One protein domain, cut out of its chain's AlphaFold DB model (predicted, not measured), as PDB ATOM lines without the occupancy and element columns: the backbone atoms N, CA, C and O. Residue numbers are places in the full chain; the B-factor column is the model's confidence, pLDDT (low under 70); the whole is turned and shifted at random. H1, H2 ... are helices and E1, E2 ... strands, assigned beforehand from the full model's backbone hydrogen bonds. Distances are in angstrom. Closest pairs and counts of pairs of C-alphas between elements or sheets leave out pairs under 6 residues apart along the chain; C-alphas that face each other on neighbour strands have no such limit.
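AT A GLANCE: This is residues 8 to 145 of the 351 residues of an uncharacterized protein of Bacteroidetes bacterium HGW-Bacteroidetes-21 (UniProt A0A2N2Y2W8). One twisted sheet of six strands forms a wall, with H4 and H5 over the same face of it, while H3 only grazes the sheet with residues 90 to 94 and H2 packs on H3. H1 follows directly from E2, and the long link after it, with Ser 32, makes one end of the longest axis. The printed part has 138 residues, with five named helices and six named strands in the order E1 E2 H1 H2 E3 H3 E4 H4 H5 E5 E6; its class is mixed, helices and strands. The mixed sheet runs E1 E2 E3 E4 E6 E5. The whole is compact, with a radius of gyration of the C-alphas of 14.7 A and spans of 42 by 37 by 26 A.

HOW THE PARTS SIT: Edge strand E1, residues 8 to 10, forms a hairpin with E2, residues 13 to 17, antiparallel at 160 degrees, with N 8 and O 15 at 3.0 A, within hydrogen-bond range. E2 is parallel to E3, residues 68 to 72, at 14 degrees, with N 16 and O 70 at 2.8 A. E3 is parallel to E4, residues 99 to 106, at 9 degrees, with N 71 and O 101 at 2.8 A. E4 is antiparallel to E6, residues 134 to 139, at 169 degrees, with N 102 and O 137 at 2.8 A. E6 forms a hairpin with edge strand E5, residues 125 to 129, antiparallel at 163 degrees, with N 127 and O 136 at 2.9 A. H1, residues 18 to 26, only grazes the sheet with residues 18 to 20. H2, residues 49 to 61, touches H1 with residue 51 alone; the closest C-alphas, of Gln 22 and Thr 51, are 5.7 A apart. H3, residues 83 to 95, only grazes the sheet with residues 90 to 94. H3 touches H2 at a shallow tilt of 18 degrees, the same way, with residues 85 to 89 alone; the closest C-alphas, of Arg 56 and Ile 89, are 5.7 A apart. H4, residues 107 to 112, lies over E4 at a height over the sheet of 7.7 A and only just stands up from it, at 42 degrees. H5, residues 115 to 122, lies on the same face over E6 and E5, at a height of 9.5 A. E2, H1, H2, E3 and E3, H3, E4 are strand-helix-strand units, parallel neighbour strands with helices between; E4, H4, H5, E5 is a split one, with E6 between its strands; the three crossovers are right-handed. In the five helices every O i to N i+4 pair is within hydrogen-bond range.

IN THESE COORDINATES: E1 begins at C-alpha 8 (-2.281, -34.676, 40.132). H2 is 18.1 A long, H3 18.2 A and E4 20.8 A. E6, 17.1 A long, ends at C-alpha 139 (-11.892, -33.860, 22.622).

THE WHOLE: The C-alphas farthest apart, of Ser 32 and Ser 142, are 43.9 A apart. The printed part has no cut. H1 to H2 is a long link, residues 27 to 48. Mean pLDDT of the printed part is 85.1; residues 28 to 38, 62 to 64, 130 to 132 and 145 are under 70.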
ATOM      1  N   ILE A   8      -1.303 -34.633  39.044       87.31
ATOM      2  CA  ILE A   8      -2.281 -34.676  40.132       87.31
ATOM      3  C   ILE A   8      -3.578 -35.278  39.597       87.31
ATOM      4  O   ILE A   8      -3.949 -35.038  38.451       87.31
ATOM      5  N   SER A   9      -4.256 -36.104  40.389       86.06
ATOM      6  CA  SER A   9      -5.481 -36.782  39.953       86.06
ATOM      7  C   SER A   9      -6.612 -36.584  40.946       86.06
ATOM      8  O   SER A   9      -6.398 -36.626  42.159       86.06
ATOM      9  N   GLU A  10      -7.823 -36.456  40.421       83.50
ATOM     10  CA  GLU A  10      -9.063 -36.450  41.182       83.50
ATOM     11  C   GLU A  10     -10.137 -37.210  40.413       83.50
ATOM     12  O   GLU A  10     -10.348 -36.962  39.227       83.50
ATOM     13  N   ASN A  11     -10.859 -38.085  41.117       83.94
ATOM     14  CA  ASN A  11     -11.914 -38.909  40.539       83.94
ATOM     15  C   ASN A  11     -11.381 -39.648  39.296       83.94
ATOM     16  O   ASN A  11     -10.364 -40.335  39.364       83.94
ATOM     17  N   GLU A  12     -12.041 -39.465  38.157       88.44
ATOM     18  CA  GLU A  12     -11.685 -40.075  36.877       88.44
ATOM     19  C   GLU A  12     -10.862 -39.127  35.984       88.44
ATOM     20  O   GLU A  12     -10.802 -39.324  34.773       88.44
ATOM     21  N   THR A  13     -10.251 -38.082  36.553       87.94
ATOM     22  CA  THR A  13      -9.431 -37.108  35.818       87.94
ATOM     23  C   THR A  13      -7.996 -37.071  36.329       87.94
ATOM     24  O   THR A  13      -7.748 -37.007  37.537       87.94
ATOM     25  N   ILE A  14      -7.042 -37.038  35.400       89.44
ATOM     26  CA  ILE A  14      -5.638 -36.727  35.681       89.44
ATOM     27  C   ILE A  14      -5.224 -35.435  34.982       89.44
ATOM     28  O   ILE A  14      -5.565 -35.187  33.827       89.44
ATOM     29  N   TYR A  15      -4.472 -34.620  35.706       90.19
ATOM     30  CA  TYR A  15      -3.969 -33.332  35.265       90.19
ATOM     31  C   TYR A  15      -2.447 -33.402  35.183       90.19
ATOM     32  O   TYR A  15      -1.795 -33.780  36.158       90.19
ATOM     33  N   PHE A  16      -1.893 -33.022  34.036       92.44
ATOM     34  CA  PHE A  16      -0.459 -32.928  33.799       92.44
ATOM     35  C   PHE A  16      -0.063 -31.471  33.587       92.44
ATOM     36  O   PHE A  16      -0.406 -30.877  32.566       92.44
ATOM     37  N   SER A  17       0.704 -30.909  34.524       93.56
ATOM     38  CA  SER A  17       1.362 -29.616  34.308       93.56
ATOM     39  C   SER A  17       2.667 -29.827  33.542       93.56
ATOM     40  O   SER A  17       3.705 -30.130  34.131       93.56
ATOM     41  N   LEU A  18       2.635 -29.674  32.218       94.50
ATOM     42  CA  LEU A  18       3.786 -29.997  31.369       94.50
ATOM     43  C   LEU A  18       4.999 -29.118  31.680       94.50
ATOM     44  O   LEU A  18       6.124 -29.610  31.687       94.50
ATOM     45  N   HIS A  19       4.776 -27.856  32.046       93.75
ATOM     46  CA  HIS A  19       5.846 -26.985  32.525       93.75
ATOM     47  C   HIS A  19       6.467 -27.480  33.831       93.75
ATOM     48  O   HIS A  19       7.687 -27.550  33.935       93.75
ATOM     49  N   CYS A  20       5.663 -27.911  34.805       93.75
ATOM     50  CA  CYS A  20       6.200 -28.493  36.035       93.75
ATOM     51  C   CYS A  20       7.093 -29.714  35.739       93.75
ATOM     52  O   CYS A  20       8.172 -29.836  36.318       93.75
ATOM     53  N   GLU A  21       6.677 -30.604  34.830       93.06
ATOM     54  CA  GLU A  21       7.482 -31.778  34.465       93.06
ATOM     55  C   GLU A  21       8.785 -31.360  33.784       93.06
ATOM     56  O   GLU A  21       9.860 -31.824  34.166       93.06
ATOM     57  N   GLN A  22       8.685 -30.442  32.823       91.75
ATOM     58  CA  GLN A  22       9.804 -29.936  32.042       91.75
ATOM     59  C   GLN A  22      10.877 -29.296  32.919       91.75
ATOM     60  O   GLN A  22      12.073 -29.549  32.740       91.75
ATOM     61  N   VAL A  23      10.466 -28.477  33.885       91.50
ATOM     62  CA  VAL A  23      11.395 -27.787  34.777       91.50
ATOM     63  C   VAL A  23      12.148 -28.780  35.658       91.50
ATOM     64  O   VAL A  23      13.372 -28.701  35.761       91.50
ATOM     65  N   PHE A  24      11.460 -29.763  36.243       90.31
ATOM     66  CA  PHE A  24      12.129 -30.770  37.069       90.31
ATOM     67  C   PHE A  24      12.971 -31.751  36.258       90.31
ATOM     68  O   PHE A  24      14.012 -32.204  36.732       90.31
ATOM     69  N   GLN A  25      12.583 -32.050  35.020       85.25
ATOM     70  CA  GLN A  25      13.424 -32.815  34.108       85.25
ATOM     71  C   GLN A  25      14.734 -32.068  33.809       85.25
ATOM     72  O   GLN A  25      15.805 -32.682  33.786       85.25
ATOM     73  N   ASN A  26      14.663 -30.740  33.655       81.69
ATOM     74  CA  ASN A  26      15.826 -29.898  33.390       81.69
ATOM     75  C   ASN A  26      16.854 -29.886  34.536       81.69
ATOM     76  O   ASN A  26      18.018 -29.595  34.280       81.69
ATOM     77  N   PHE A  27      16.490 -30.289  35.760       80.56
ATOM     78  CA  PHE A  27      17.416 -30.325  36.906       80.56
ATOM     79  C   PHE A  27      18.615 -31.263  36.717       80.56
ATOM     80  O   PHE A  27      19.576 -31.166  37.487       80.56
ATOM     81  N   ASN A  28      18.533 -32.180  35.747       66.38
ATOM     82  CA  ASN A  28      19.572 -33.156  35.428       66.38
ATOM     83  C   ASN A  28      20.527 -32.700  34.311       66.38
ATOM     84  O   ASN A  28      21.530 -33.371  34.080       66.38
ATOM     85  N   TYR A  29      20.234 -31.603  33.605       61.56
ATOM     86  CA  TYR A  29      21.102 -31.108  32.536       61.56
ATOM     87  C   TYR A  29      22.077 -30.081  33.104       61.56
ATOM     88  O   TYR A  29      21.670 -29.101  33.724       61.56
ATOM     89  N   TYR A  30      23.371 -30.297  32.873       53.38
ATOM     90  CA  TYR A  30      24.389 -29.281  33.125       53.38
ATOM     91  C   TYR A  30      24.257 -28.165  32.077       53.38
ATOM     92  O   TYR A  30      24.176 -28.451  30.881       53.38
ATOM     93  N   GLU A  31      24.254 -26.913  32.541       52.03
ATOM     94  CA  GLU A  31      23.903 -25.638  31.872       52.03
ATOM     95  C   GLU A  31      24.602 -25.315  30.531       52.03
ATOM     96  O   GLU A  31      24.370 -24.265  29.941       52.03
ATOM     97  N   SER A  32      25.446 -26.200  30.006       43.47
ATOM     98  CA  SER A  32      26.398 -25.902  28.931       43.47
ATOM     99  C   SER A  32      25.818 -25.587  27.540       43.47
ATOM    100  O   SER A  32      26.584 -25.133  26.701       43.47
ATOM    101  N   ASN A  33      24.519 -25.785  27.266       42.16
ATOM    102  CA  ASN A  33      23.954 -25.642  25.905       42.16
ATOM    103  C   ASN A  33      22.540 -25.030  25.837       42.16
ATOM    104  O   ASN A  33      21.787 -25.304  24.902       42.16
ATOM    105  N   ILE A  34      22.131 -24.229  26.821       50.72
ATOM    106  CA  ILE A  34      20.790 -23.630  26.804       50.72
ATOM    107  C   ILE A  34      20.862 -22.310  26.044       50.72
ATOM    108  O   ILE A  34      21.539 -21.375  26.468       50.72
ATOM    109  N   SER A  35      20.202 -22.257  24.885       47.41
ATOM    110  CA  SER A  35      20.017 -21.008  24.147       47.41
ATOM    111  C   SER A  35      19.357 -19.980  25.062       47.41
ATOM    112  O   SER A  35      18.394 -20.316  25.750       47.41
ATOM    113  N   SER A  36      19.845 -18.740  25.037       51.97
ATOM    114  CA  SER A  36      19.374 -17.617  25.865       51.97
ATOM    115  C   SER A  36      17.854 -17.430  25.893       51.97
ATOM    116  O   SER A  36      17.326 -16.868  26.849       51.97
ATOM    117  N   ASP A  37      17.161 -17.909  24.860       51.53
ATOM    118  CA  ASP A  37      15.757 -17.608  24.600       51.53
ATOM    119  C   ASP A  37      14.778 -18.598  25.254       51.53
ATOM    120  O   ASP A  37      13.621 -18.243  25.453       51.53
ATOM    121  N   SER A  38      15.207 -19.815  25.627       60.00
ATOM    122  CA  SER A  38      14.302 -20.851  26.170       60.00
ATOM    123  C   SER A  38      14.197 -20.881  27.698       60.00
ATOM    124  O   SER A  38      13.375 -21.626  28.236       60.00
ATOM    125  N   GLY A  39      14.965 -20.037  28.397       71.00
ATOM    126  CA  GLY A  39      14.910 -19.880  29.852       71.00
ATOM    127  C   GLY A  39      15.423 -21.089  30.649       71.00
ATOM    128  O   GLY A  39      15.727 -22.155  30.118       71.00
ATOM    129  N   LEU A  40      15.532 -20.912  31.965       79.69
ATOM    130  CA  LEU A  40      16.008 -21.918  32.917       79.69
ATOM    131  C   LEU A  40      15.111 -21.952  34.157       79.69
ATOM    132  O   LEU A  40      14.407 -20.984  34.453       79.69
ATOM    133  N   GLY A  41      15.142 -23.068  34.893       86.62
ATOM    134  CA  GLY A  41      14.305 -23.242  36.080       86.62
ATOM    135  C   GLY A  41      12.824 -23.017  35.756       86.62
ATOM    136  O   GLY A  41      12.350 -23.417  34.700       86.62
ATOM    137  N   TYR A  42      12.108 -22.331  36.641       89.75
ATOM    138  CA  TYR A  42      10.704 -21.939  36.505       89.75
ATOM    139  C   TYR A  42      10.425 -21.047  35.286       89.75
ATOM    140  O   TYR A  42       9.274 -20.864  34.898       89.75
ATOM    141  N   PHE A  43      11.459 -20.453  34.695       87.31
ATOM    142  CA  PHE A  43      11.305 -19.568  33.552       87.31
ATOM    143  C   PHE A  43      11.441 -20.288  32.209       87.31
ATOM    144  O   PHE A  43      11.344 -19.635  31.175       87.31
ATOM    145  N   ALA A  44      11.651 -21.607  32.212       88.31
ATOM    146  CA  ALA A  44      11.741 -22.393  30.991       88.31
ATOM    147  C   ALA A  44      10.444 -22.312  30.164       88.31
ATOM    148  O   ALA A  44       9.346 -22.446  30.699       88.31
ATOM    149  N   THR A  45      10.567 -22.135  28.850       90.88
ATOM    150  CA  THR A  45       9.408 -22.006  27.943       90.88
ATOM    151  C   THR A  45       9.367 -23.048  26.830       90.88
ATOM    152  O   THR A  45       8.426 -23.067  26.037       90.88
ATOM    153  N   GLU A  46      10.379 -23.908  26.741       91.38
ATOM    154  CA  GLU A  46      10.498 -24.940  25.710       91.38
ATOM    155  C   GLU A  46      10.079 -26.312  26.249       91.38
ATOM    156  O   GLU A  46      10.600 -26.770  27.267       91.38
ATOM    157  N   LEU A  47       9.182 -26.993  25.532       92.12
ATOM    158  CA  LEU A  47       8.816 -28.385  25.783       92.12
ATOM    159  C   LEU A  47       9.705 -29.338  24.980       92.12
ATOM    160  O   LEU A  47       9.674 -29.352  23.745       92.12
ATOM    161  N   LYS A  48      10.455 -30.173  25.697       90.62
ATOM    162  CA  LYS A  48      11.381 -31.170  25.158       90.62
ATOM    163  C   LYS A  48      10.706 -32.526  24.978       90.62
ATOM    164  O   LYS A  48       9.836 -32.911  25.760       90.62
ATOM    165  N   ILE A  49      11.190 -33.281  23.992       91.12
ATOM    166  CA  ILE A  49      10.710 -34.632  23.674       91.12
ATOM    167  C   ILE A  49      10.722 -35.564  24.892       91.12
ATOM    168  O   ILE A  49       9.706 -36.174  25.193       91.12
ATOM    169  N   ASP A  50      11.797 -35.563  25.675       89.06
ATOM    170  CA  ASP A  50      11.941 -36.385  26.882       89.06
ATOM    171  C   ASP A  50      10.843 -36.138  27.937       89.06
ATOM    172  O   ASP A  50      10.461 -37.054  28.671       89.06
ATOM    173  N   THR A  51      10.323 -34.905  28.043       91.62
ATOM    174  CA  THR A  51       9.174 -34.616  28.921       91.62
ATOM    175  C   THR A  51       7.920 -35.298  28.386       91.62
ATOM    176  O   THR A  51       7.198 -35.942  29.150       91.62
ATOM    177  N   ILE A  52       7.688 -35.220  27.075       92.81
ATOM    178  CA  ILE A  52       6.559 -35.881  26.417       92.81
ATOM    179  C   ILE A  52       6.671 -37.404  26.554       92.81
ATOM    180  O   ILE A  52       5.709 -38.040  26.974       92.81
ATOM    181  N   GLU A  53       7.847 -37.988  26.321       91.62
ATOM    182  CA  GLU A  53       8.087 -39.428  26.482       91.62
ATOM    183  C   GLU A  53       7.774 -39.913  27.901       91.62
ATOM    184  O   GLU A  53       7.143 -40.955  28.085       91.62
ATOM    185  N   ARG A  54       8.188 -39.162  28.931       89.88
ATOM    186  CA  ARG A  54       7.877 -39.497  30.331       89.88
ATOM    187  C   ARG A  54       6.377 -39.494  30.583       89.88
ATOM    188  O   ARG A  54       5.874 -40.389  31.263       89.88
ATOM    189  N   VAL A  55       5.669 -38.508  30.039       91.88
ATOM    190  CA  VAL A  55       4.213 -38.421  30.154       91.88
ATOM    191  C   VAL A  55       3.543 -39.572  29.403       91.88
ATOM    192  O   VAL A  55       2.673 -40.224  29.978       91.88
ATOM    193  N   ARG A  56       3.997 -39.918  28.190       91.62
ATOM    194  CA  ARG A  56       3.514 -41.100  27.459       91.62
ATOM    195  C   ARG A  56       3.728 -42.378  28.259       91.62
ATOM    196  O   ARG A  56       2.771 -43.107  28.482       91.62
ATOM    197  N   GLN A  57       4.944 -42.627  28.747       90.06
ATOM    198  CA  GLN A  57       5.255 -43.805  29.566       90.06
ATOM    199  C   GLN A  57       4.356 -43.874  30.799       90.06
ATOM    200  O   GLN A  57       3.873 -44.946  31.166       90.06
ATOM    201  N   ALA A  58       4.096 -42.734  31.441       88.00
ATOM    202  CA  ALA A  58       3.169 -42.685  32.554       88.00
ATOM    203  C   ALA A  58       1.744 -43.042  32.130       88.00
ATOM    204  O   ALA A  58       1.107 -43.735  32.910       88.00
ATOM    205  N   ILE A  59       1.281 -42.623  30.941       88.25
ATOM    206  CA  ILE A  59      -0.022 -42.974  30.335       88.25
ATOM    207  C   ILE A  59      -0.091 -44.456  29.917       88.25
ATOM    208  O   ILE A  59      -1.131 -45.102  30.017       88.25
ATOM    209  N   GLU A  60       1.014 -45.045  29.483       87.56
ATOM    210  CA  GLU A  60       1.059 -46.454  29.093       87.56
ATOM    211  C   GLU A  60       1.035 -47.395  30.295       87.56
ATOM    212  O   GLU A  60       0.359 -48.419  30.246       87.56
ATOM    213  N   THR A  61       1.774 -47.044  31.354       79.50
ATOM    214  CA  THR A  61       2.103 -47.957  32.461       79.50
ATOM    215  C   THR A  61       1.104 -47.994  33.604       79.50
ATOM    216  O   THR A  61       1.046 -49.016  34.286       79.50
ATOM    217  N   LYS A  62       0.336 -46.930  33.872       67.62
ATOM    218  CA  LYS A  62      -0.743 -47.076  34.861       67.62
ATOM    219  C   LYS A  62      -1.869 -47.894  34.230       67.62
ATOM    220  O   LYS A  62      -2.202 -47.713  33.064       67.62
ATOM    221  N   GLU A  63      -2.497 -48.764  35.008       62.91
ATOM    222  CA  GLU A  63      -3.837 -49.253  34.686       62.91
ATOM    223  C   GLU A  63      -4.785 -48.050  34.805       62.91
ATOM    224  O   GLU A  63      -5.262 -47.705  35.887       62.91
ATOM    225  N   PHE A  64      -4.935 -47.288  33.718       62.53
ATOM    226  CA  PHE A  64      -5.702 -46.046  33.723       62.53
ATOM    227  C   PHE A  64      -7.190 -46.341  33.858       62.53
ATOM    228  O   PHE A  64      -7.832 -46.768  32.905       62.53
ATOM    229  N   SER A  65      -7.749 -46.027  35.026       72.12
ATOM    230  CA  SER A  65      -9.194 -45.879  35.223       72.12
ATOM    231  C   SER A  65      -9.695 -44.460  34.915       72.12
ATOM    232  O   SER A  65     -10.887 -44.185  35.053       72.12
ATOM    233  N   TYR A  66      -8.810 -43.534  34.524       84.94
ATOM    234  CA  TYR A  66      -9.205 -42.159  34.221       84.94
ATOM    235  C   TYR A  66      -9.955 -42.090  32.889       84.94
ATOM    236  O   TYR A  66      -9.503 -42.620  31.879       84.94
ATOM    237  N   LYS A  67     -11.076 -41.370  32.889       90.38
ATOM    238  CA  LYS A  67     -11.882 -41.071  31.700       90.38
ATOM    239  C   LYS A  67     -11.509 -39.739  31.054       90.38
ATOM    240  O   LYS A  67     -11.931 -39.471  29.927       90.38
ATOM    241  N   HIS A  68     -10.738 -38.904  31.752       92.06
ATOM    242  CA  HIS A  68     -10.313 -37.594  31.270       92.06
ATOM    243  C   HIS A  68      -8.841 -37.301  31.580       92.06
ATOM    244  O   HIS A  68      -8.364 -37.546  32.692       92.06
ATOM    245  N   ILE A  69      -8.129 -36.737  30.605       93.12
ATOM    246  CA  ILE A  69      -6.759 -36.242  30.759       93.12
ATOM    247  C   ILE A  69      -6.715 -34.760  30.395       93.12
ATOM    248  O   ILE A  69      -7.161 -34.358  29.320       93.12
ATOM    249  N   VAL A  70      -6.113 -33.957  31.270       93.25
ATOM    250  CA  VAL A  70      -5.824 -32.545  31.008       93.25
ATOM    251  C   VAL A  70      -4.323 -32.351  30.845       93.25
ATOM    252  O   VAL A  70      -3.560 -32.622  31.772       93.25
ATOM    253  N   PHE A  71      -3.912 -31.840  29.688       94.75
ATOM    254  CA  PHE A  71      -2.557 -31.370  29.430       94.75
ATOM    255  C   PHE A  71      -2.522 -29.854  29.519       94.75
ATOM    256  O   PHE A  71      -3.176 -29.153  28.746       94.75
ATOM    257  N   ASP A  72      -1.747 -29.363  30.471       93.88
ATOM    258  CA  ASP A  72      -1.599 -27.949  30.736       93.88
ATOM    259  C   ASP A  72      -0.240 -27.431  30.262       93.88
ATOM    260  O   ASP A  72       0.809 -27.832  30.777       93.88
ATOM    261  N   PHE A  73      -0.284 -26.509  29.300       94.06
ATOM    262  CA  PHE A  73       0.876 -25.914  28.641       94.06
ATOM    263  C   PHE A  73       1.273 -24.545  29.209       94.06
ATOM    264  O   PHE A  73       1.998 -23.800  28.560       94.06
ATOM    265  N   TYR A  74       0.833 -24.194  30.422       91.38
ATOM    266  CA  TYR A  74       1.235 -22.952  31.093       91.38
ATOM    267  C   TYR A  74       2.738 -22.644  30.944       91.38
ATOM    268  O   TYR A  74       3.557 -23.478  31.306       91.38
ATOM    269  N   ARG A  75       3.092 -21.443  30.457       90.12
ATOM    270  CA  ARG A  75       4.466 -20.972  30.143       90.12
ATOM    271  C   ARG A  75       5.209 -21.712  29.022       90.12
ATOM    272  O   ARG A  75       6.276 -21.249  28.629       90.12
ATOM    273  N   ILE A  76       4.673 -22.795  28.468       92.75
ATOM    274  CA  ILE A  76       5.267 -23.465  27.311       92.75
ATOM    275  C   ILE A  76       4.842 -22.744  26.031       92.75
ATOM    276  O   ILE A  76       3.672 -22.737  25.644       92.75
ATOM    277  N   ASN A  77       5.825 -22.178  25.338       91.56
ATOM    278  CA  ASN A  77       5.613 -21.378  24.136       91.56
ATOM    279  C   ASN A  77       6.102 -22.067  22.862       91.56
ATOM    280  O   ASN A  77       5.637 -21.741  21.777       91.56
ATOM    281  N   GLU A  78       7.031 -23.011  22.973       91.00
ATOM    282  CA  GLU A  78       7.591 -23.708  21.819       91.00
ATOM    283  C   GLU A  78       7.908 -25.161  22.140       91.00
ATOM    284  O   GLU A  78       8.060 -25.549  23.302       91.00
ATOM    285  N   SER A  79       8.032 -25.965  21.091       90.62
ATOM    286  CA  SER A  79       8.565 -27.313  21.197       90.62
ATOM    287  C   SER A  79       9.441 -27.641  19.997       90.62
ATOM    288  O   SER A  79       9.033 -27.490  18.848       90.62
ATOM    289  N   ARG A  80      10.651 -28.142  20.255       81.75
ATOM    290  CA  ARG A  80      11.552 -28.611  19.198       81.75
ATOM    291  C   ARG A  80      11.461 -30.125  19.087       81.75
ATOM    292  O   ARG A  80      11.793 -30.847  20.022       81.75
ATOM    293  N   ASN A  81      11.039 -30.601  17.917       81.50
ATOM    294  CA  ASN A  81      11.024 -32.019  17.533       81.50
ATOM    295  C   ASN A  81      10.132 -32.946  18.379       81.50
ATOM    296  O   ASN A  81      10.288 -34.160  18.299       81.50
ATOM    297  N   ALA A  82       9.179 -32.421  19.152       87.44
ATOM    298  CA  ALA A  82       8.333 -33.261  20.003       87.44
ATOM    299  C   ALA A  82       6.971 -33.622  19.374       87.44
ATOM    300  O   ALA A  82       6.180 -34.335  19.988       87.44
ATOM    301  N   SER A  83       6.693 -33.172  18.140       90.50
ATOM    302  CA  SER A  83       5.391 -33.376  17.486       90.50
ATOM    303  C   SER A  83       5.039 -34.854  17.318       90.50
ATOM    304  O   SER A  83       3.923 -35.253  17.615       90.50
ATOM    305  N   SER A  84       5.993 -35.675  16.858       90.88
ATOM    306  CA  SER A  84       5.763 -37.105  16.623       90.88
ATOM    307  C   SER A  84       5.474 -37.852  17.918       90.88
ATOM    308  O   SER A  84       4.597 -38.707  17.947       90.88
ATOM    309  N   GLU A  85       6.176 -37.505  18.995       92.56
ATOM    310  CA  GLU A  85       5.965 -38.131  20.300       92.56
ATOM    311  C   GLU A  85       4.629 -37.699  20.914       92.56
ATOM    312  O   GLU A  85       3.921 -38.502  21.518       92.56
ATOM    313  N   PHE A  86       4.238 -36.438  20.711       95.06
ATOM    314  CA  PHE A  86       2.938 -35.954  21.160       95.06
ATOM    315  C   PHE A  86       1.785 -36.598  20.376       95.06
ATOM    316  O   PHE A  86       0.783 -36.981  20.976       95.06
ATOM    317  N   ASP A  87       1.946 -36.809  19.065       94.00
ATOM    318  CA  ASP A  87       0.981 -37.554  18.245       94.00
ATOM    319  C   ASP A  87       0.772 -38.986  18.772       94.00
ATOM    320  O   ASP A  87      -0.363 -39.466  18.805       94.00
ATOM    321  N   LEU A  88       1.831 -39.658  19.247       94.25
ATOM    322  CA  LEU A  88       1.709 -40.980  19.878       94.25
ATOM    323  C   LEU A  88       0.856 -40.934  21.150       94.25
ATOM    324  O   LEU A  88       0.027 -41.822  21.350       94.25
ATOM    325  N   ILE A  89       1.007 -39.898  21.984       94.00
ATOM    326  CA  ILE A  89       0.130 -39.695  23.149       94.00
ATOM    327  C   ILE A  89      -1.319 -39.526  22.699       94.00
ATOM    328  O   ILE A  89      -2.204 -40.189  23.234       94.00
ATOM    329  N   LEU A  90      -1.580 -38.651  21.727       94.75
ATOM    330  CA  LEU A  90      -2.943 -38.382  21.268       94.75
ATOM    331  C   LEU A  90      -3.607 -39.645  20.705       94.75
ATOM    332  O   LEU A  90      -4.750 -39.930  21.060       94.75
ATOM    333  N   ASN A  91      -2.887 -40.430  19.898       93.44
ATOM    334  CA  ASN A  91      -3.385 -41.696  19.355       93.44
ATOM    335  C   ASN A  91      -3.685 -42.707  20.466       93.44
ATOM    336  O   ASN A  91      -4.791 -43.239  20.514       93.44
ATOM    337  N   LEU A  92      -2.754 -42.896  21.407       91.81
ATOM    338  CA  LEU A  92      -2.932 -43.795  22.549       91.81
ATOM    339  C   LEU A  92      -4.188 -43.450  23.362       91.81
ATOM    340  O   LEU A  92      -4.931 -44.328  23.796       91.81
ATOM    341  N   VAL A  93      -4.421 -42.159  23.592       91.31
ATOM    342  CA  VAL A  93      -5.552 -41.684  24.391       91.31
ATOM    343  C   VAL A  93      -6.872 -41.813  23.615       91.31
ATOM    344  O   VAL A  93      -7.884 -42.193  24.204       91.31
ATOM    345  N   ILE A  94      -6.861 -41.594  22.292       91.12
ATOM    346  CA  ILE A  94      -8.014 -41.847  21.411       91.12
ATOM    347  C   ILE A  94      -8.379 -43.336  21.377       91.12
ATOM    348  O   ILE A  94      -9.554 -43.662  21.543       91.12
ATOM    349  N   GLU A  95      -7.398 -44.222  21.177       91.38
ATOM    350  CA  GLU A  95      -7.586 -45.681  21.119       91.38
ATOM    351  C   GLU A  95      -8.204 -46.235  22.406       91.38
ATOM    352  O   GLU A  95      -8.975 -47.189  22.374       91.38
ATOM    353  N   ARG A  96      -7.901 -45.598  23.542       90.62
ATOM    354  CA  ARG A  96      -8.448 -45.938  24.862       90.62
ATOM    355  C   ARG A  96      -9.774 -45.247  25.183       90.62
ATOM    356  O   ARG A  96     -10.256 -45.356  26.304       90.62
ATOM    357  N   GLU A  97     -10.347 -44.513  24.231       90.88
ATOM    358  CA  GLU A  97     -11.584 -43.740  24.384       90.88
ATOM    359  C   GLU A  97     -11.576 -42.712  25.526       90.88
ATOM    360  O   GLU A  97     -12.623 -42.320  26.045       90.88
ATOM    361  N   ILE A  98     -10.397 -42.222  25.894       92.25
ATOM    362  CA  ILE A  98     -10.237 -41.229  26.952       92.25
ATOM    363  C   ILE A  98     -10.476 -39.831  26.366       92.25
ATOM    364  O   ILE A  98     -10.047 -39.500  25.258       92.25
ATOM    365  N   SER A  99     -11.173 -38.984  27.121       93.44
ATOM    366  CA  SER A  99     -11.396 -37.587  26.745       93.44
ATOM    367  C   SER A  99     -10.183 -36.709  27.077       93.44
ATOM    368  O   SER A  99      -9.465 -36.974  28.042       93.44
ATOM    369  N   ILE A 100      -9.946 -35.653  26.292       94.44
ATOM    370  CA  ILE A 100      -8.726 -34.833  26.375       94.44
ATOM    371  C   ILE A 100      -9.064 -33.349  26.428       94.44
ATOM    372  O   ILE A 100      -9.820 -32.860  25.590       94.44
ATOM    373  N   SER A 101      -8.418 -32.629  27.343       94.25
ATOM    374  CA  SER A 101      -8.314 -31.168  27.309       94.25
ATOM    375  C   SER A 101      -6.855 -30.755  27.133       94.25
ATOM    376  O   SER A 101      -6.015 -31.083  27.967       94.25
ATOM    377  N   LEU A 102      -6.548 -30.020  26.066       94.94
ATOM    378  CA  LEU A 102      -5.275 -29.327  25.874       94.94
ATOM    379  C   LEU A 102      -5.518 -27.857  26.197       94.94
ATOM    380  O   LEU A 102      -6.274 -27.205  25.481       94.94
ATOM    381  N   ILE A 103      -4.932 -27.345  27.273       93.31
ATOM    382  CA  ILE A 103      -5.205 -25.981  27.733       93.31
ATOM    383  C   ILE A 103      -3.962 -25.103  27.669       93.31
ATOM    384  O   ILE A 103      -2.849 -25.569  27.914       93.31
ATOM    385  N   ARG A 104      -4.173 -23.813  27.389       92.12
ATOM    386  CA  ARG A 104      -3.124 -22.784  27.315       92.12
ATOM    387  C   ARG A 104      -2.057 -23.081  26.261       92.12
ATOM    388  O   ARG A 104      -0.876 -22.827  26.474       92.12
ATOM    389  N   VAL A 105      -2.470 -23.618  25.115       94.00
ATOM    390  CA  VAL A 105      -1.564 -23.877  23.992       94.00
ATOM    391  C   VAL A 105      -1.277 -22.557  23.285       94.00
ATOM    392  O   VAL A 105      -2.200 -21.914  22.791       94.00
ATOM    393  N   SER A 106      -0.016 -22.129  23.240       92.75
ATOM    394  CA  SER A 106       0.356 -20.917  22.496       92.75
ATOM    395  C   SER A 106       0.231 -21.141  20.988       92.75
ATOM    396  O   SER A 106       0.284 -22.277  20.514       92.75
ATOM    397  N   GLU A 107       0.101 -20.067  20.212       91.44
ATOM    398  CA  GLU A 107       0.014 -20.161  18.748       91.44
ATOM    399  C   GLU A 107       1.216 -20.896  18.131       91.44
ATOM    400  O   GLU A 107       1.054 -21.785  17.291       91.44
ATOM    401  N   LYS A 108       2.430 -20.578  18.595       92.31
ATOM    402  CA  LYS A 108       3.651 -21.243  18.132       92.31
ATOM    403  C   LYS A 108       3.628 -22.733  18.468       92.31
ATOM    404  O   LYS A 108       3.805 -23.561  17.578       92.31
ATOM    405  N   LEU A 109       3.302 -23.083  19.714       94.12
ATOM    406  CA  LEU A 109       3.212 -24.476  20.140       94.12
ATOM    407  C   LEU A 109       2.119 -25.260  19.395       94.12
ATOM    408  O   LEU A 109       2.296 -26.440  19.098       94.12
ATOM    409  N   TYR A 110       1.001 -24.612  19.059       93.31
ATOM    410  CA  TYR A 110      -0.067 -25.202  18.251       93.31
ATOM    411  C   TYR A 110       0.448 -25.653  16.875       93.31
ATOM    412  O   TYR A 110       0.083 -26.733  16.393       93.31
ATOM    413  N   GLY A 111       1.309 -24.833  16.262       92.31
ATOM    414  CA  GLY A 111       2.026 -25.156  15.032       92.31
ATOM    415  C   GLY A 111       3.058 -26.265  15.230       92.31
ATOM    416  O   GLY A 111       3.011 -27.268  14.513       92.31
ATOM    417  N   ASP A 112       3.932 -26.119  16.230       94.25
ATOM    418  CA  ASP A 112       5.018 -27.061  16.534       94.25
ATOM    419  C   ASP A 112       4.491 -28.484  16.780       94.25
ATOM    420  O   ASP A 112       5.041 -29.455  16.262       94.25
ATOM    421  N   LEU A 113       3.376 -28.619  17.508       94.69
ATOM    422  CA  LEU A 113       2.727 -29.899  17.813       94.69
ATOM    423  C   LEU A 113       1.718 -30.356  16.744       94.69
ATOM    424  O   LEU A 113       1.029 -31.351  16.941       94.69
ATOM    425  N   LYS A 114       1.598 -29.648  15.611       92.50
ATOM    426  CA  LYS A 114       0.719 -30.003  14.474       92.50
ATOM    427  C   LYS A 114      -0.756 -30.237  14.851       92.50
ATOM    428  O   LYS A 114      -1.475 -30.989  14.175       92.50
ATOM    429  N   LEU A 115      -1.256 -29.522  15.862       92.69
ATOM    430  CA  LEU A 115      -2.587 -29.742  16.452       92.69
ATOM    431  C   LEU A 115      -3.751 -29.414  15.506       92.69
ATOM    432  O   LEU A 115      -4.872 -29.889  15.707       92.69
ATOM    433  N   LYS A 116      -3.494 -28.672  14.422       90.25
ATOM    434  CA  LYS A 116      -4.465 -28.464  13.335       90.25
ATOM    435  C   LYS A 116      -4.963 -29.781  12.744       90.25
ATOM    436  O   LYS A 116      -6.156 -29.924  12.480       90.25
ATOM    437  N   SER A 117      -4.060 -30.743  12.555       88.12
ATOM    438  CA  SER A 117      -4.397 -32.043  11.972       88.12
ATOM    439  C   SER A 117      -5.252 -32.879  12.928       88.12
ATOM    440  O   SER A 117      -6.269 -33.434  12.515       88.12
ATOM    441  N   PHE A 118      -4.903 -32.882  14.217       89.44
ATOM    442  CA  PHE A 118      -5.686 -33.510  15.275       89.44
ATOM    443  C   PHE A 118      -7.099 -32.919  15.360       89.44
ATOM    444  O   PHE A 118      -8.074 -33.672  15.373       89.44
ATOM    445  N   LYS A 119      -7.221 -31.582  15.339       87.69
ATOM    446  CA  LYS A 119      -8.513 -30.878  15.347       87.69
ATOM    447  C   LYS A 119      -9.420 -31.355  14.215       87.69
ATOM    448  O   LYS A 119     -10.562 -31.726  14.464       87.69
ATOM    449  N   GLN A 120      -8.910 -31.327  12.984       88.69
ATOM    450  CA  GLN A 120      -9.682 -31.654  11.783       88.69
ATOM    451  C   GLN A 120     -10.094 -33.127  11.738       88.69
ATOM    452  O   GLN A 120     -11.232 -33.423  11.396       88.69
ATOM    453  N   LYS A 121      -9.189 -34.044  12.100       90.00
ATOM    454  CA  LYS A 121      -9.461 -35.488  12.064       90.00
ATOM    455  C   LYS A 121     -10.473 -35.931  13.118       90.00
ATOM    456  O   LYS A 121     -11.261 -36.830  12.855       90.00
ATOM    457  N   ASN A 122     -10.445 -35.309  14.296       88.50
ATOM    458  CA  ASN A 122     -11.197 -35.775  15.463       88.50
ATOM    459  C   ASN A 122     -12.381 -34.873  15.839       88.50
ATOM    460  O   ASN A 122     -12.988 -35.081  16.886       88.50
ATOM    461  N   ASN A 123     -12.698 -33.863  15.017       86.50
ATOM    462  CA  ASN A 123     -13.733 -32.858  15.292       86.50
ATOM    463  C   ASN A 123     -13.591 -32.217  16.688       86.50
ATOM    464  O   ASN A 123     -14.579 -31.998  17.391       86.50
ATOM    465  N   ALA A 124     -12.351 -31.934  17.105       88.62
ATOM    466  CA  ALA A 124     -12.083 -31.340  18.411       88.62
ATOM    467  C   ALA A 124     -12.578 -29.884  18.464       88.62
ATOM    468  O   ALA A 124     -12.401 -29.110  17.514       88.62
ATOM    469  N   PHE A 125     -13.174 -29.499  19.590       88.81
ATOM    470  CA  PHE A 125     -13.650 -28.138  19.816       88.81
ATOM    471  C   PHE A 125     -12.482 -27.210  20.180       88.81
ATOM    472  O   PHE A 125     -11.562 -27.626  20.882       88.81
ATOM    473  N   ILE A 126     -12.537 -25.951  19.730       86.25
ATOM    474  CA  ILE A 126     -11.529 -24.922  20.020       86.25
ATOM    475  C   ILE A 126     -12.161 -23.723  20.729       86.25
ATOM    476  O   ILE A 126     -13.187 -23.208  20.284       86.25
ATOM    477  N   LYS A 127     -11.509 -23.260  21.801       85.62
ATOM    478  CA  LYS A 127     -11.764 -21.969  22.449       85.62
ATOM    479  C   LYS A 127     -10.526 -21.086  22.277       85.62
ATOM    480  O   LYS A 127      -9.474 -21.385  22.838       85.62
ATOM    481  N   GLU A 128     -10.661 -20.023  21.498       81.94
ATOM    482  CA  GLU A 128      -9.647 -18.971  21.377       81.94
ATOM    483  C   GLU A 128      -9.882 -17.921  22.471       81.94
ATOM    484  O   GLU A 128     -11.026 -17.674  22.860       81.94
ATOM    485  N   HIS A 129      -8.803 -17.347  23.006       77.94
ATOM    486  CA  HIS A 129      -8.873 -16.304  24.030       77.94
ATOM    487  C   HIS A 129      -8.232 -15.020  23.516       77.94
ATOM    488  O   HIS A 129      -7.014 -14.961  23.342       77.94
ATOM    489  N   ASP A 130      -9.053 -13.983  23.350       63.72
ATOM    490  CA  ASP A 130      -8.658 -12.698  22.756       63.72
ATOM    491  C   ASP A 130      -7.544 -11.970  23.529       63.72
ATOM    492  O   ASP A 130      -6.809 -11.168  22.958       63.72
ATOM    493  N   THR A 131      -7.402 -12.228  24.833       59.16
ATOM    494  CA  THR A 131      -6.541 -11.430  25.721       59.16
ATOM    495  C   THR A 131      -5.139 -11.990  25.941       59.16
ATOM    496  O   THR A 131      -4.263 -11.228  26.334       59.16
ATOM    497  N   ASN A 132      -4.906 -13.286  25.700       58.38
ATOM    498  CA  ASN A 132      -3.656 -13.945  26.106       58.38
ATOM    499  C   ASN A 132      -2.947 -14.737  24.990       58.38
ATOM    500  O   ASN A 132      -1.942 -15.376  25.277       58.38
ATOM    501  N   SER A 133      -3.426 -14.720  23.739       79.81
ATOM    502  CA  SER A 133      -2.795 -15.442  22.609       79.81
ATOM    503  C   SER A 133      -2.605 -16.955  22.839       79.81
ATOM    504  O   SER A 133      -1.671 -17.564  22.312       79.81
ATOM    505  N   TYR A 134      -3.497 -17.576  23.618       85.06
ATOM    506  CA  TYR A 134      -3.542 -19.028  23.789       85.06
ATOM    507  C   TYR A 134      -4.857 -19.602  23.264       85.06
ATOM    508  O   TYR A 134      -5.887 -18.928  23.187       85.06
ATOM    509  N   THR A 135      -4.812 -20.884  22.929       89.25
ATOM    510  CA  THR A 135      -5.939 -21.683  22.465       89.25
ATOM    511  C   THR A 135      -6.122 -22.898  23.365       89.25
ATOM    512  O   THR A 135      -5.153 -23.567  23.725       89.25
ATOM    513  N   ASP A 136      -7.376 -23.211  23.683       91.56
ATOM    514  CA  ASP A 136      -7.746 -24.465  24.334       91.56
ATOM    515  C   ASP A 136      -8.420 -25.402  23.326       91.56
ATOM    516  O   ASP A 136      -9.235 -24.969  22.501       91.56
ATOM    517  N   ILE A 137      -8.103 -26.695  23.402       92.25
ATOM    518  CA  ILE A 137      -8.609 -27.742  22.508       92.25
ATOM    519  C   ILE A 137      -9.233 -28.859  23.343       92.25
ATOM    520  O   ILE A 137      -8.607 -29.377  24.264       92.25
ATOM    521  N   PHE A 138     -10.450 -29.265  22.989       92.38
ATOM    522  CA  PHE A 138     -11.242 -30.235  23.747       92.38
ATOM    523  C   PHE A 138     -11.703 -31.392  22.855       92.38
ATOM    524  O   PHE A 138     -12.282 -31.172  21.788       92.38
ATOM    525  N   TYR A 139     -11.486 -32.629  23.304       92.44
ATOM    526  CA  TYR A 139     -11.892 -33.860  22.622       92.44
ATOM    527  C   TYR A 139     -12.723 -34.747  23.558       92.44
ATOM    528  O   TYR A 139     -12.261 -35.134  24.630       92.44
ATOM    529  N   LYS A 140     -13.956 -35.077  23.140       88.69
ATOM    530  CA  LYS A 140     -14.936 -35.884  23.900       88.69
ATOM    531  C   LYS A 140     -15.228 -35.381  25.333       88.69
ATOM    532  O   LYS A 140     -15.646 -36.162  26.181       88.69
ATOM    533  N   CYS A 141     -15.045 -34.093  25.622       84.69
ATOM    534  CA  CYS A 141     -15.347 -33.504  26.931       84.69
ATOM    535  C   CYS A 141     -16.088 -32.169  26.810       84.69
ATOM    536  O   CYS A 141     -16.080 -31.516  25.762       84.69
ATOM    537  N   SER A 142     -16.724 -31.756  27.908       77.81
ATOM    538  CA  SER A 142     -17.244 -30.400  28.052       77.81
ATOM    539  C   SER A 142     -16.103 -29.384  28.141       77.81
ATOM    540  O   SER A 142     -14.965 -29.715  28.478       77.81
ATOM    541  N   LYS A 143     -16.420 -28.125  27.830       75.75
ATOM    542  CA  LYS A 143     -15.476 -27.013  27.965       75.75
ATOM    543  C   LYS A 143     -15.103 -26.846  29.438       75.75
ATOM    544  O   LYS A 143     -15.990 -26.830  30.290       75.75
ATOM    545  N   ILE A 144     -13.815 -26.676  29.705       71.06
ATOM    546  CA  ILE A 144     -13.300 -26.277  31.017       71.06
ATOM    547  C   ILE A 144     -13.084 -24.764  30.990       71.06
ATOM    548  O   ILE A 144     -12.611 -24.225  29.984       71.06
ATOM    549  N   ASP A 145     -13.431 -24.067  32.073       69.25
ATOM    550  CA  ASP A 145     -13.014 -22.679  32.229       69.25
ATOM    551  C   ASP A 145     -11.540 -22.616  32.644       69.25
ATOM    552  O   ASP A 145     -11.154 -22.939  33.768       69.25
TER     553      ASP A 145